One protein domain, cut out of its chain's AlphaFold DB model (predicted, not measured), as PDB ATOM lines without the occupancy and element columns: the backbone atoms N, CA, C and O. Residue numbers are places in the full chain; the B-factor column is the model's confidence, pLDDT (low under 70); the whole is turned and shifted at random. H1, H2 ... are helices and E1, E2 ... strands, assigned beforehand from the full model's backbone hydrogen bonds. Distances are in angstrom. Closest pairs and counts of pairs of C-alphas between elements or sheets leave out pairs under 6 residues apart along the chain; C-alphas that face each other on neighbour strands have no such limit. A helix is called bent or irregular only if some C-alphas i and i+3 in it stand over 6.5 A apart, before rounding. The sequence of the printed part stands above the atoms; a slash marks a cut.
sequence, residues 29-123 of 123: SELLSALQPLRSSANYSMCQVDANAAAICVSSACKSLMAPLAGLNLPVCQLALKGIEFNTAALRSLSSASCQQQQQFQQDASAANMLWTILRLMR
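AT A GLANCE: This is residues 29 to 123 of the 123 residues of an uncharacterized protein of Phytophthora sojae (strain P6497) (UniProt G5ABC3). What shape does the model make? A small rounded body of crossed helices is built round H6, with H2 and H3 over one side of it, the hairpin of E1 and E2 on the opposite side, H1 near its last end at Leu 121, and the short H4 and H5 toward its first end. What is it made of? The 95 printed residues hold six named helices and two named strands, in the order H1 H2 H3 E1 E2 H4 H5 H6; the class is mostly helix, and the one sheet is E1 beside E2, antiparallel. How dense is it? It is compact, with a radius of gyration of the C-alphas of 11.9 A and spans of 32 by 29 by 24 A.

HOW THE PARTS SIT: What do the first helices touch? H1, residues 29 to 39, touches H3, residues 60 to 70, closest at the C-alphas of Leu 38 and Leu 69, 6.8 A, at a steep tilt of 44 degrees, opposite ways. H2, residues 43 to 52, touches H3 at C-alphas Cys 47 and Cys 62, 4.7 A, about perpendicular at 72 degrees, only just past steep. H3 is the hub: it also touches H4, residues 88 to 93, at C-alphas Ala 70 and Arg 92, 3.9 A, and only just touches H5, residues 96 to 99, with 3 pairs of C-alphas within 8 A, the closest Lys 63 and Ser 96, 5.3 A. How do the strands pair? E1, residues 78 to 81, and E2, residues 84 to 87, form an antiparallel hairpin at 163 degrees; N 79 and O 86, 2.9 A, and N 84 and O 81, 3.1 A, are within hydrogen-bond range. Where is H6? H6, residues 111 to 121, touches H2, closest at the C-alphas of Ala 51 and Trp 116, 5.9 A; its closest C-alpha pair with E2 is Asn 113 and Ile 84, 7.3 A. Which helix backbones are within range? Every O i to N i+4 pair is in H2 and H6, but 5 of 7 in H1, 5 of 7 in H3 and 0 of 2 in H4, where 3 of 3 O i to N i+3 pairs are; H5 is too short for an O i to N i+4 pair.

IN THESE COORDINATES: Where does the printed part begin and end? C-alpha 29, in H1, is at (236.617, 155.243, 163.684), and C-alpha 121, the last of H6, at (235.017, 145.569, 165.618). How long are the elements? From first to last C-alpha, H1 is 14.2 A, H2 14.1 A, H3 16.2 A, E1 9.9 A, E2 10.4 A, H4 9.9 A, H5 5.7 A and H6 15.4 A. Is any helix irregular? H1 is: its C-alphas 34 and 37 are 7.3 A apart.

THE WHOLE: How far does it reach? The two C-alphas farthest apart, of Ala 42 and Gln 106, are 32.5 A apart, and the printed part has no cut. Which link is long, and where is confidence low? The link H5 to H6, 11 residues, is long; residues 100 to 109 have pLDDT under 70, against a mean of 84.3 for the printed part.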
ATOM      1  N   SER A  29     236.188 154.397 162.560       89.44
ATOM      2  CA  SER A  29     236.617 155.243 163.684       89.44
ATOM      3  C   SER A  29     235.436 155.908 164.394       89.44
ATOM      4  O   SER A  29     235.356 155.889 165.623       89.44
ATOM      5  N   GLU A  30     234.489 156.449 163.626       90.06
ATOM      6  CA  GLU A  30     233.245 157.031 164.154       90.06
ATOM      7  C   GLU A  30     232.402 155.963 164.858       90.06
ATOM      8  O   GLU A  30     231.940 156.150 165.985       90.06
ATOM      9  N   LEU A  31     232.257 154.795 164.223       90.50
ATOM     10  CA  LEU A  31     231.504 153.678 164.784       90.50
ATOM     11  C   LEU A  31     232.142 153.151 166.080       90.50
ATOM     12  O   LEU A  31     231.432 152.914 167.055       90.50
ATOM     13  N   LEU A  32     233.468 153.012 166.127       90.44
ATOM     14  CA  LEU A  32     234.215 152.632 167.333       90.44
ATOM     15  C   LEU A  32     234.017 153.634 168.471       90.44
ATOM     16  O   LEU A  32     233.780 153.227 169.607       90.44
ATOM     17  N   SER A  33     234.059 154.929 168.156       91.19
ATOM     18  CA  SER A  33     233.855 156.000 169.136       91.19
ATOM     19  C   SER A  33     232.449 155.946 169.736       91.19
ATOM     20  O   SER A  33     232.288 156.042 170.952       91.19
ATOM     21  N   ALA A  34     231.432 155.698 168.906       90.94
ATOM     22  CA  ALA A  34     230.055 155.523 169.366       90.94
ATOM     23  C   ALA A  34     229.870 154.254 170.221       90.94
ATOM     24  O   ALA A  34     229.038 154.238 171.124       90.94
ATOM     25  N   LEU A  35     230.660 153.205 169.969       92.06
ATOM     26  CA  LEU A  35     230.625 151.921 170.679       92.06
ATOM     27  C   LEU A  35     231.460 151.885 171.971       92.06
ATOM     28  O   LEU A  35     231.299 150.975 172.785       92.06
ATOM     29  N   GLN A  36     232.323 152.874 172.199       91.25
ATOM     30  CA  GLN A  36     233.145 153.022 173.403       91.25
ATOM     31  C   GLN A  36     232.410 152.773 174.742       91.25
ATOM     32  O   GLN A  36     232.948 152.036 175.573       91.25
ATOM     33  N   PRO A  37     231.187 153.294 174.986       89.69
ATOM     34  CA  PRO A  37     230.432 152.987 176.207       89.69
ATOM     35  C   PRO A  37     230.150 151.491 176.410       89.69
ATOM     36  O   PRO A  37     230.099 151.037 177.552       89.69
ATOM     37  N   LEU A  38     230.011 150.704 175.336       90.69
ATOM     38  CA  LEU A  38     229.862 149.254 175.454       90.69
ATOM     39  C   LEU A  38     231.152 148.583 175.916       90.69
ATOM     40  O   LEU A  38     231.085 147.685 176.757       90.69
ATOM     41  N   ARG A  39     232.314 149.022 175.410       88.00
ATOM     42  CA  ARG A  39     233.626 148.495 175.834       88.00
ATOM     43  C   ARG A  39     233.870 148.681 177.327       88.00
ATOM     44  O   ARG A  39     234.482 147.817 177.946       88.00
ATOM     45  N   SER A  40     233.396 149.787 177.896       87.81
ATOM     46  CA  SER A  40     233.545 150.089 179.324       87.81
ATOM     47  C   SER A  40     232.615 149.274 180.230       87.81
ATOM     48  O   SER A  40     232.726 149.350 181.451       87.81
ATOM     49  N   SER A  41     231.688 148.491 179.671       89.31
ATOM     50  CA  SER A  41     230.797 147.639 180.457       89.31
ATOM     51  C   SER A  41     231.540 146.439 181.046       89.31
ATOM     52  O   SER A  41     232.266 145.738 180.340       89.31
ATOM     53  N   ALA A  42     231.262 146.109 182.310       90.62
ATOM     54  CA  ALA A  42     231.796 144.909 182.963       90.62
ATOM     55  C   ALA A  42     231.434 143.600 182.223       90.62
ATOM     56  O   ALA A  42     232.154 142.610 182.310       90.62
ATOM     57  N   ASN A  43     230.346 143.605 181.445       92.94
ATOM     58  CA  ASN A  43     229.892 142.444 180.680       92.94
ATOM     59  C   ASN A  43     230.627 142.268 179.340       92.94
ATOM     60  O   ASN A  43     230.515 141.205 178.730       92.94
ATOM     61  N   TYR A  44     231.379 143.272 178.870       91.38
ATOM     62  CA  TYR A  44     232.025 143.254 177.552       91.38
ATOM     63  C   TYR A  44     233.028 142.111 177.403       91.38
ATOM     64  O   TYR A  44     232.952 141.351 176.439       91.38
ATOM     65  N   SER A  45     233.938 141.951 178.369       92.12
ATOM     66  CA  SER A  45     234.962 140.903 178.306       92.12
ATOM     67  C   SER A  45     234.346 139.503 178.327       92.12
ATOM     68  O   SER A  45     234.724 138.656 177.523       92.12
ATOM     69  N   MET A  46     233.372 139.266 179.212       93.56
ATOM     70  CA  MET A  46     232.710 137.963 179.311       93.56
ATOM     71  C   MET A  46     231.893 137.664 178.051       93.56
ATOM     72  O   MET A  46     232.020 136.592 177.466       93.56
ATOM     73  N   CYS A  47     231.144 138.651 177.551       92.31
ATOM     74  CA  CYS A  47     230.403 138.478 176.312       92.31
ATOM     75  C   CYS A  47     231.320 138.248 175.106       92.31
ATOM     76  O   CYS A  47     230.971 137.464 174.236       92.31
ATOM     77  N   GLN A  48     232.506 138.860 175.032       92.25
ATOM     78  CA  GLN A  48     233.462 138.540 173.967       92.25
ATOM     79  C   GLN A  48     233.876 137.065 173.970       92.25
ATOM     80  O   GLN A  48     233.968 136.461 172.898       92.25
ATOM     81  N   VAL A  49     234.138 136.498 175.150       93.25
ATOM     82  CA  VAL A  49     234.496 135.081 175.306       93.25
ATOM     83  C   VAL A  49     233.328 134.201 174.867       93.25
ATOM     84  O   VAL A  49     233.497 133.356 173.984       93.25
ATOM     85  N   ASP A  50     232.133 134.463 175.392       91.19
ATOM     86  CA  ASP A  50     230.923 133.705 175.064       91.19
ATOM     87  C   ASP A  50     230.555 133.824 173.580       91.19
ATOM     88  O   ASP A  50     230.181 132.848 172.932       91.19
ATOM     89  N   ALA A  51     230.716 135.012 172.999       88.56
ATOM     90  CA  ALA A  51     230.489 135.268 171.585       88.56
ATOM     91  C   ALA A  51     231.468 134.492 170.702       88.56
ATOM     92  O   ALA A  51     231.075 133.955 169.666       88.56
ATOM     93  N   ASN A  52     232.732 134.383 171.109       87.06
ATOM     94  CA  ASN A  52     233.720 133.579 170.398       87.06
ATOM     95  C   ASN A  52     233.417 132.072 170.478       87.06
ATOM     96  O   ASN A  52     233.768 131.342 169.556       87.06
ATOM     97  N   ALA A  53     232.722 131.631 171.529       86.44
ATOM     98  CA  ALA A  53     232.192 130.276 171.685       86.44
ATOM     99  C   ALA A  53     230.796 130.073 171.050       86.44
ATOM    100  O   ALA A  53     230.161 129.049 171.285       86.44
ATOM    101  N   ALA A  54     230.300 131.041 170.265       85.00
ATOM    102  CA  ALA A  54     228.957 131.040 169.672       85.00
ATOM    103  C   ALA A  54     227.798 130.934 170.693       85.00
ATOM    104  O   ALA A  54     226.677 130.569 170.342       85.00
ATOM    105  N   ALA A  55     228.033 131.321 171.949       87.81
ATOM    106  CA  ALA A  55     227.096 131.217 173.070       87.81
ATOM    107  C   ALA A  55     226.332 132.528 173.364       87.81
ATOM    108  O   ALA A  55     225.810 132.724 174.461       87.81
ATOM    109  N   ILE A  56     226.223 133.439 172.390       86.50
ATOM    110  CA  ILE A  56     225.660 134.793 172.578       86.50
ATOM    111  C   ILE A  56     224.248 134.769 173.169       86.50
ATOM    112  O   ILE A  56     223.954 135.479 174.126       86.50
ATOM    113  N   CYS A  57     223.374 133.935 172.609       87.31
ATOM    114  CA  CYS A  57     221.966 133.899 172.991       87.31
ATOM    115  C   CYS A  57     221.678 133.130 174.286       87.31
ATOM    116  O   CYS A  57     220.558 133.183 174.798       87.31
ATOM    117  N   VAL A  58     222.677 132.459 174.853       87.31
ATOM    118  CA  VAL A  58     222.582 131.807 176.167       87.31
ATOM    119  C   VAL A  58     223.376 132.557 177.239       87.31
ATOM    120  O   VAL A  58     223.023 132.470 178.411       87.31
ATOM    121  N   SER A  59     224.358 133.372 176.847       91.44
ATOM    122  CA  SER A  59     225.149 134.217 177.742       91.44
ATOM    123  C   SER A  59     224.323 135.354 178.342       91.44
ATOM    124  O   SER A  59     223.749 136.190 177.636       91.44
ATOM    125  N   SER A  60     224.298 135.418 179.674       91.50
ATOM    126  CA  SER A  60     223.727 136.550 180.406       91.50
ATOM    127  C   SER A  60     224.499 137.838 180.125       91.50
ATOM    128  O   SER A  60     223.874 138.868 179.883       91.50
ATOM    129  N   ALA A  61     225.833 137.771 180.052       92.56
ATOM    130  CA  ALA A  61     226.683 138.918 179.750       92.56
ATOM    131  C   ALA A  61     226.351 139.519 178.377       92.56
ATOM    132  O   ALA A  61     226.191 140.734 178.257       92.56
ATOM    133  N   CYS A  62     226.172 138.687 177.347       91.38
ATOM    134  CA  CYS A  62     225.788 139.180 176.028       91.38
ATOM    135  C   CYS A  62     224.377 139.754 175.982       91.38
ATOM    136  O   CYS A  62     224.180 140.823 175.405       91.38
ATOM    137  N   LYS A  63     223.407 139.114 176.642       90.38
ATOM    138  CA  LYS A  63     222.051 139.670 176.771       90.38
ATOM    139  C   LYS A  63     222.060 141.034 177.459       90.38
ATOM    140  O   LYS A  63     221.375 141.945 177.001       90.38
ATOM    141  N   SER A  64     222.876 141.202 178.500       91.31
ATOM    142  CA  SER A  64     223.050 142.478 179.200       91.31
ATOM    143  C   SER A  64     223.676 143.573 178.333       91.31
ATOM    144  O   SER A  64     223.502 144.745 178.653       91.31
ATOM    145  N   LEU A  65     224.369 143.230 177.240       91.12
ATOM    146  CA  LEU A  65     224.931 144.200 176.293       91.12
ATOM    147  C   LEU A  65     223.993 144.555 175.134       91.12
ATOM    148  O   LEU A  65     224.182 145.596 174.514       91.12
ATOM    149  N   MET A  66     222.977 143.739 174.842       89.81
ATOM    150  CA  MET A  66     222.053 144.000 173.729       89.81
ATOM    151  C   MET A  66     221.237 145.281 173.937       89.81
ATOM    152  O   MET A  66     221.168 146.112 173.040       89.81
ATOM    153  N   ALA A  67     220.675 145.470 175.133       88.62
ATOM    154  CA  ALA A  67     219.907 146.670 175.467       88.62
ATOM    155  C   ALA A  67     220.740 147.970 175.422       88.62
ATOM    156  O   ALA A  67     220.317 148.909 174.746       88.62
ATOM    157  N   PRO A  68     221.923 148.065 176.070       89.94
ATOM    158  CA  PRO A  68     222.743 149.264 175.948       89.94
ATOM    159  C   PRO A  68     223.223 149.481 174.512       89.94
ATOM    160  O   PRO A  68     223.295 150.630 174.103       89.94
ATOM    161  N   LEU A  69     223.477 148.422 173.728       90.44
ATOM    162  CA  LEU A  69     223.860 148.550 172.317       90.44
ATOM    163  C   LEU A  69     222.746 149.176 171.480       90.44
ATOM    164  O   LEU A  69     223.013 150.088 170.700       90.44
ATOM    165  N   ALA A  70     221.508 148.723 171.669       88.88
ATOM    166  CA  ALA A  70     220.345 149.286 170.992       88.88
ATOM    167  C   ALA A  70     220.076 150.749 171.381       88.88
ATOM    168  O   ALA A  70     219.552 151.516 170.574       88.88
ATOM    169  N   GLY A  71     220.456 151.141 172.602       88.75
ATOM    170  CA  GLY A  71     220.336 152.510 173.105       88.75
ATOM    171  C   GLY A  71     221.435 153.471 172.640       88.75
ATOM    172  O   GLY A  71     221.319 154.673 172.880       88.75
ATOM    173  N   LEU A  72     222.496 152.986 171.986       90.50
ATOM    174  CA  LEU A  72     223.550 153.855 171.468       90.50
ATOM    175  C   LEU A  72     223.090 154.625 170.230       90.50
ATOM    176  O   LEU A  72     222.422 154.094 169.341       90.50
ATOM    177  N   ASN A  73     223.533 155.878 170.130       89.62
ATOM    178  CA  ASN A  73     223.348 156.686 168.930       89.62
ATOM    179  C   ASN A  73     224.410 156.309 167.883       89.62
ATOM    180  O   ASN A  73     225.409 157.000 167.702       89.62
ATOM    181  N   LEU A  74     224.236 155.140 167.268       88.56
ATOM    182  CA  LEU A  74     225.155 154.633 166.254       88.56
ATOM    183  C   LEU A  74     224.901 155.326 164.906       88.56
ATOM    184  O   LEU A  74     223.736 155.504 164.529       88.56
ATOM    185  N   PRO A  75     225.957 155.667 164.141       88.81
ATOM    186  CA  PRO A  75     225.791 156.183 162.788       88.81
ATOM    187  C   PRO A  75     225.067 155.144 161.934       88.81
ATOM    188  O   PRO A  75     225.372 153.958 162.034       88.81
ATOM    189  N   VAL A  76     224.120 155.574 161.096       90.44
ATOM    190  CA  VAL A  76     223.386 154.695 160.172       90.44
ATOM    191  C   VAL A  76     224.227 154.481 158.920       90.44
ATOM    192  O   VAL A  76     224.372 155.387 158.102       90.44
ATOM    193  N   CYS A  77     224.803 153.292 158.783       89.69
ATOM    194  CA  CYS A  77     225.742 152.960 157.720       89.69
ATOM    195  C   CYS A  77     225.759 151.449 157.452       89.69
ATOM    196  O   CYS A  77     225.298 150.654 158.276       89.69
ATOM    197  N   GLN A  78     226.284 151.054 156.294       90.12
ATOM    198  CA  GLN A  78     226.465 149.649 155.940       90.12
ATOM    199  C   GLN A  78     227.781 149.137 156.532       90.12
ATOM    200  O   GLN A  78     228.859 149.648 156.211       90.12
ATOM    201  N   LEU A  79     227.705 148.125 157.393       88.62
ATOM    202  CA  LEU A  79     228.873 147.446 157.938       88.62
ATOM    203  C   LEU A  79     229.015 146.085 157.265       88.62
ATOM    204  O   LEU A  79     228.123 145.252 157.379       88.62
ATOM    205  N   ALA A  80     230.157 145.846 156.623       87.75
ATOM    206  CA  ALA A  80     230.530 144.550 156.072       87.75
ATOM    207  C   ALA A  80     231.794 144.047 156.779       87.75
ATOM    208  O   ALA A  80     232.871 144.629 156.639       87.75
ATOM    209  N   LEU A  81     231.685 142.971 157.560       83.19
ATOM    210  CA  LEU A  81     232.816 142.396 158.287       83.19
ATOM    211  C   LEU A  81     232.734 140.868 158.295       83.19
ATOM    212  O   LEU A  81     231.761 140.280 158.753       83.19
ATOM    213  N   LYS A  82     233.785 140.207 157.792       76.94
ATOM    214  CA  LYS A  82     233.871 138.734 157.683       76.94
ATOM    215  C   LYS A  82     232.656 138.077 157.000       76.94
ATOM    216  O   LYS A  82     232.189 137.034 157.442       76.94
ATOM    217  N   GLY A  83     232.163 138.681 155.918       80.50
ATOM    218  CA  GLY A  83     231.031 138.148 155.147       80.50
ATOM    219  C   GLY A  83     229.667 138.337 155.814       80.50
ATOM    220  O   GLY A  83     228.663 137.902 155.264       80.50
ATOM    221  N   ILE A  84     229.624 138.995 156.976       83.25
ATOM    222  CA  ILE A  84     228.395 139.482 157.586       83.25
ATOM    223  C   ILE A  84     228.226 140.936 157.172       83.25
ATOM    224  O   ILE A  84     229.099 141.762 157.440       83.25
ATOM    225  N   GLU A  85     227.108 141.228 156.521       87.00
ATOM    226  CA  GLU A  85     226.747 142.573 156.107       87.00
ATOM    227  C   GLU A  85     225.400 142.952 156.718       87.00
ATOM    228  O   GLU A  85     224.453 142.166 156.680       87.00
ATOM    229  N   PHE A  86     225.329 144.128 157.332       86.69
ATOM    230  CA  PHE A  86     224.078 144.681 157.840       86.69
ATOM    231  C   PHE A  86     224.162 146.198 157.964       86.69
ATOM    232  O   PHE A  86     225.240 146.784 158.104       86.69
ATOM    233  N   ASN A  87     222.996 146.837 157.972       89.94
ATOM    234  CA  ASN A  87     222.899 148.242 158.320       89.94
ATOM    235  C   ASN A  87     222.920 148.400 159.846       89.94
ATOM    236  O   ASN A  87     222.109 147.795 160.546       89.94
ATOM    237  N   THR A  88     223.796 149.245 160.380       89.31
ATOM    238  CA  THR A  88     223.911 149.495 161.831       89.31
ATOM    239  C   THR A  88     222.613 149.984 162.479       89.31
ATOM    240  O   THR A  88     222.444 149.812 163.685       89.31
ATOM    241  N   ALA A  89     221.649 150.518 161.719       88.00
ATOM    242  CA  ALA A  89     220.312 150.816 162.231       88.00
ATOM    243  C   ALA A  89     219.592 149.575 162.782       88.00
ATOM    244  O   ALA A  89     218.830 149.714 163.736       88.00
ATOM    245  N   ALA A  90     219.867 148.379 162.250       87.06
ATOM    246  CA  ALA A  90     219.294 147.124 162.734       87.06
ATOM    247  C   ALA A  90     219.711 146.798 164.179       87.06
ATOM    248  O   ALA A  90     218.974 146.123 164.899       87.06
ATOM    249  N   LEU A  91     220.840 147.346 164.648       87.62
ATOM    250  CA  LEU A  91     221.302 147.180 166.029       87.62
ATOM    251  C   LEU A  91     220.349 147.818 167.044       87.62
ATOM    252  O   LEU A  91     220.276 147.351 168.176       87.62
ATOM    253  N   ARG A  92     219.576 148.837 166.645       86.69
ATOM    254  CA  ARG A  92     218.559 149.471 167.506       86.69
ATOM    255  C   ARG A  92     217.394 148.541 167.835       86.69
ATOM    256  O   ARG A  92     216.705 148.750 168.827       86.69
ATOM    257  N   SER A  93     217.201 147.500 167.031       84.19
ATOM    258  CA  SER A  93     216.194 146.464 167.257       84.19
ATOM    259  C   SER A  93     216.751 145.257 168.020       84.19
ATOM    260  O   SER A  93     216.027 144.281 168.234       84.19
ATOM    261  N   LEU A  94     218.031 145.282 168.422       85.38
ATOM    262  CA  LEU A  94     218.612 144.206 169.216       85.38
ATOM    263  C   LEU A  94     218.042 144.212 170.627       85.38
ATOM    264  O   LEU A  94     218.086 145.191 171.365       85.38
ATOM    265  N   SER A  95     217.567 143.050 171.028       84.06
ATOM    266  CA  SER A  95     217.111 142.775 172.374       84.06
ATOM    267  C   SER A  95     217.405 141.319 172.704       84.06
ATOM    268  O   SER A  95     217.671 140.500 171.821       84.06
ATOM    269  N   SER A  96     217.307 140.959 173.980       78.12
ATOM    270  CA  SER A  96     217.368 139.552 174.388       78.12
ATOM    271  C   SER A  96     216.266 138.705 173.733       78.12
ATOM    272  O   SER A  96     216.486 137.520 173.492       78.12
ATOM    273  N   ALA A  97     215.123 139.304 173.376       78.50
ATOM    274  CA  ALA A  97     214.050 138.647 172.628       78.50
ATOM    275  C   ALA A  97     214.431 138.361 171.164       78.50
ATOM    276  O   ALA A  97     213.937 137.404 170.568       78.50
ATOM    277  N   SER A  98     215.381 139.109 170.591       78.56
ATOM    278  CA  SER A  98     215.912 138.859 169.243       78.56
ATOM    279  C   SER A  98     216.636 137.508 169.137       78.56
ATOM    280  O   SER A  98     216.787 136.972 168.045       78.56
ATOM    281  N   CYS A  99     217.041 136.918 170.265       77.81
ATOM    282  CA  CYS A  99     217.536 135.542 170.321       77.81
ATOM    283  C   CYS A  99     216.435 134.475 170.208       77.81
ATOM    284  O   CYS A  99     216.746 133.316 169.962       77.81
ATOM    285  N   GLN A 100     215.165 134.842 170.396       68.75
ATOM    286  CA  GLN A 100     214.015 133.941 170.271       68.75
ATOM    287  C   GLN A 100     213.387 134.031 168.870       68.75
ATOM    288  O   GLN A 100     212.933 133.025 168.333       68.75
ATOM    289  N   GLN A 101     213.408 135.214 168.244       61.59
ATOM    290  CA  GLN A 101     212.934 135.441 166.872       61.59
ATOM    291  C   GLN A 101     214.071 135.320 165.846       61.59
ATOM    292  O   GLN A 101     214.472 136.294 165.215       61.59
ATOM    293  N   GLN A 102     214.584 134.109 165.627       58.75
ATOM    294  CA  GLN A 102     215.543 133.865 164.539       58.75
ATOM    295  C   GLN A 102     214.886 133.749 163.143       58.75
ATOM    296  O   GLN A 102     215.604 133.723 162.152       58.75
ATOM    297  N   GLN A 103     213.548 133.705 163.040       46.97
ATOM    298  CA  GLN A 103     212.829 133.448 161.777       46.97
ATOM    299  C   GLN A 103     212.440 134.692 160.954       46.97
ATOM    300  O   GLN A 103     212.001 134.531 159.822       46.97
ATOM    301  N   GLN A 104     212.579 135.919 161.472       42.00
ATOM    302  CA  GLN A 104     212.072 137.123 160.779       42.00
ATOM    303  C   GLN A 104     213.154 137.968 160.090       42.00
ATOM    304  O   GLN A 104     212.840 138.825 159.268       42.00
ATOM    305  N   PHE A 105     214.428 137.701 160.383       47.94
ATOM    306  CA  PHE A 105     215.588 138.345 159.762       47.94
ATOM    307  C   PHE A 105     215.911 137.652 158.425       47.94
ATOM    308  O   PHE A 105     216.927 136.986 158.269       47.94
ATOM    309  N   GLN A 106     214.991 137.725 157.461       38.53
ATOM    310  CA  GLN A 106     215.066 136.926 156.228       38.53
ATOM    311  C   GLN A 106     216.043 137.495 155.174       38.53
ATOM    312  O   GLN A 106     216.259 136.868 154.141       38.53
ATOM    313  N   GLN A 107     216.677 138.642 155.458       43.75
ATOM    314  CA  GLN A 107     217.743 139.262 154.652       43.75
ATOM    315  C   GLN A 107     218.885 139.874 155.484       43.75
ATOM    316  O   GLN A 107     219.828 140.414 154.917       43.75
ATOM    317  N   ASP A 108     218.841 139.755 156.811       48.47
ATOM    318  CA  ASP A 108     219.732 140.475 157.719       48.47
ATOM    319  C   ASP A 108     220.440 139.486 158.656       48.47
ATOM    320  O   ASP A 108     219.875 138.477 159.078       48.47
ATOM    321  N   ALA A 109     221.701 139.758 158.986       61.56
ATOM    322  CA  ALA A 109     222.486 138.954 159.917       61.56
ATOM    323  C   ALA A 109     221.705 138.648 161.215       61.56
ATOM    324  O   ALA A 109     221.043 139.523 161.762       61.56
ATOM    325  N   SER A 110     221.791 137.424 161.752       79.50
ATOM    326  CA  SER A 110     221.117 137.102 163.021       79.50
ATOM    327  C   SER A 110     221.538 138.074 164.134       79.50
ATOM    328  O   SER A 110     222.659 138.588 164.127       79.50
ATOM    329  N   ALA A 111     220.681 138.295 165.136       81.75
ATOM    330  CA  ALA A 111     221.007 139.165 166.270       81.75
ATOM    331  C   ALA A 111     222.343 138.790 166.941       81.75
ATOM    332  O   ALA A 111     223.131 139.655 167.330       81.75
ATOM    333  N   ALA A 112     222.624 137.486 167.007       84.00
ATOM    334  CA  ALA A 112     223.905 136.960 167.448       84.00
ATOM    335  C   ALA A 112     225.053 137.372 166.514       84.00
ATOM    336  O   ALA A 112     226.065 137.876 166.990       84.00
ATOM    337  N   ASN A 113     224.899 137.227 165.196       87.19
ATOM    338  CA  ASN A 113     225.926 137.610 164.223       87.19
ATOM    339  C   ASN A 113     226.195 139.120 164.226       87.19
ATOM    340  O   ASN A 113     227.351 139.531 164.115       87.19
ATOM    341  N   MET A 114     225.159 139.946 164.387       89.19
ATOM    342  CA  MET A 114     225.297 141.398 164.515       89.19
ATOM    343  C   MET A 114     226.082 141.769 165.772       89.19
ATOM    344  O   MET A 114     227.100 142.456 165.685       89.19
ATOM    345  N   LEU A 115     225.662 141.256 166.935       89.44
ATOM    346  CA  LEU A 115     226.351 141.507 168.199       89.44
ATOM    347  C   LEU A 115     227.798 140.998 168.148       89.44
ATOM    348  O   LEU A 115     228.716 141.722 168.520       89.44
ATOM    349  N   TRP A 116     228.028 139.800 167.614       89.81
ATOM    350  CA  TRP A 116     229.368 139.246 167.418       89.81
ATOM    351  C   TRP A 116     230.251 140.140 166.546       89.81
ATOM    352  O   TRP A 116     231.410 140.394 166.881       89.81
ATOM    353  N   THR A 117     229.701 140.637 165.437       90.50
ATOM    354  CA  THR A 117     230.405 141.527 164.510       90.50
ATOM    355  C   THR A 117     230.830 142.814 165.205       90.50
ATOM    356  O   THR A 117     231.985 143.226 165.092       90.50
ATOM    357  N   ILE A 118     229.932 143.407 165.988       91.12
ATOM    358  CA  ILE A 118     230.198 144.630 166.747       91.12
ATOM    359  C   ILE A 118     231.235 144.404 167.853       91.12
ATOM    360  O   ILE A 118     232.177 145.185 167.983       91.12
ATOM    361  N   LEU A 119     231.129 143.307 168.605       90.88
ATOM    362  CA  LEU A 119     232.117 142.940 169.627       90.88
ATOM    363  C   LEU A 119     233.517 142.772 169.039       90.88
ATOM    364  O   LEU A 119     234.497 143.164 169.669       90.88
ATOM    365  N   ARG A 120     233.603 142.217 167.828       89.31
ATOM    366  CA  ARG A 120     234.855 142.061 167.091       89.31
ATOM    367  C   ARG A 120     235.420 143.355 166.550       89.31
ATOM    368  O   ARG A 120     236.636 143.487 166.541       89.31
ATOM    369  N   LEU A 121     234.571 144.255 166.064       89.94
ATOM    370  CA  LEU A 121     235.017 145.569 165.618       89.94
ATOM    371  C   LEU A 121     235.720 146.295 166.764       89.94
ATOM    372  O   LEU A 121     236.755 146.913 166.561       89.94
ATOM    373  N   MET A 122     235.160 146.162 167.965       89.06
ATOM    374  CA  MET A 122     235.695 146.733 169.187       89.06
ATOM    375  C   MET A 122     236.893 145.989 169.774       89.06
ATOM    376  O   MET A 122     237.359 146.464 170.793       89.06
ATOM    377  N   ARG A 123     237.355 144.845 169.255       81.25
ATOM    378  CA  ARG A 123     238.451 144.084 169.882       81.25
ATOM    379  C   ARG A 123     239.782 144.815 169.724       81.25
ATOM    380  O   ARG A 123     240.380 145.134 170.778       81.25
TER     381      ARG A 123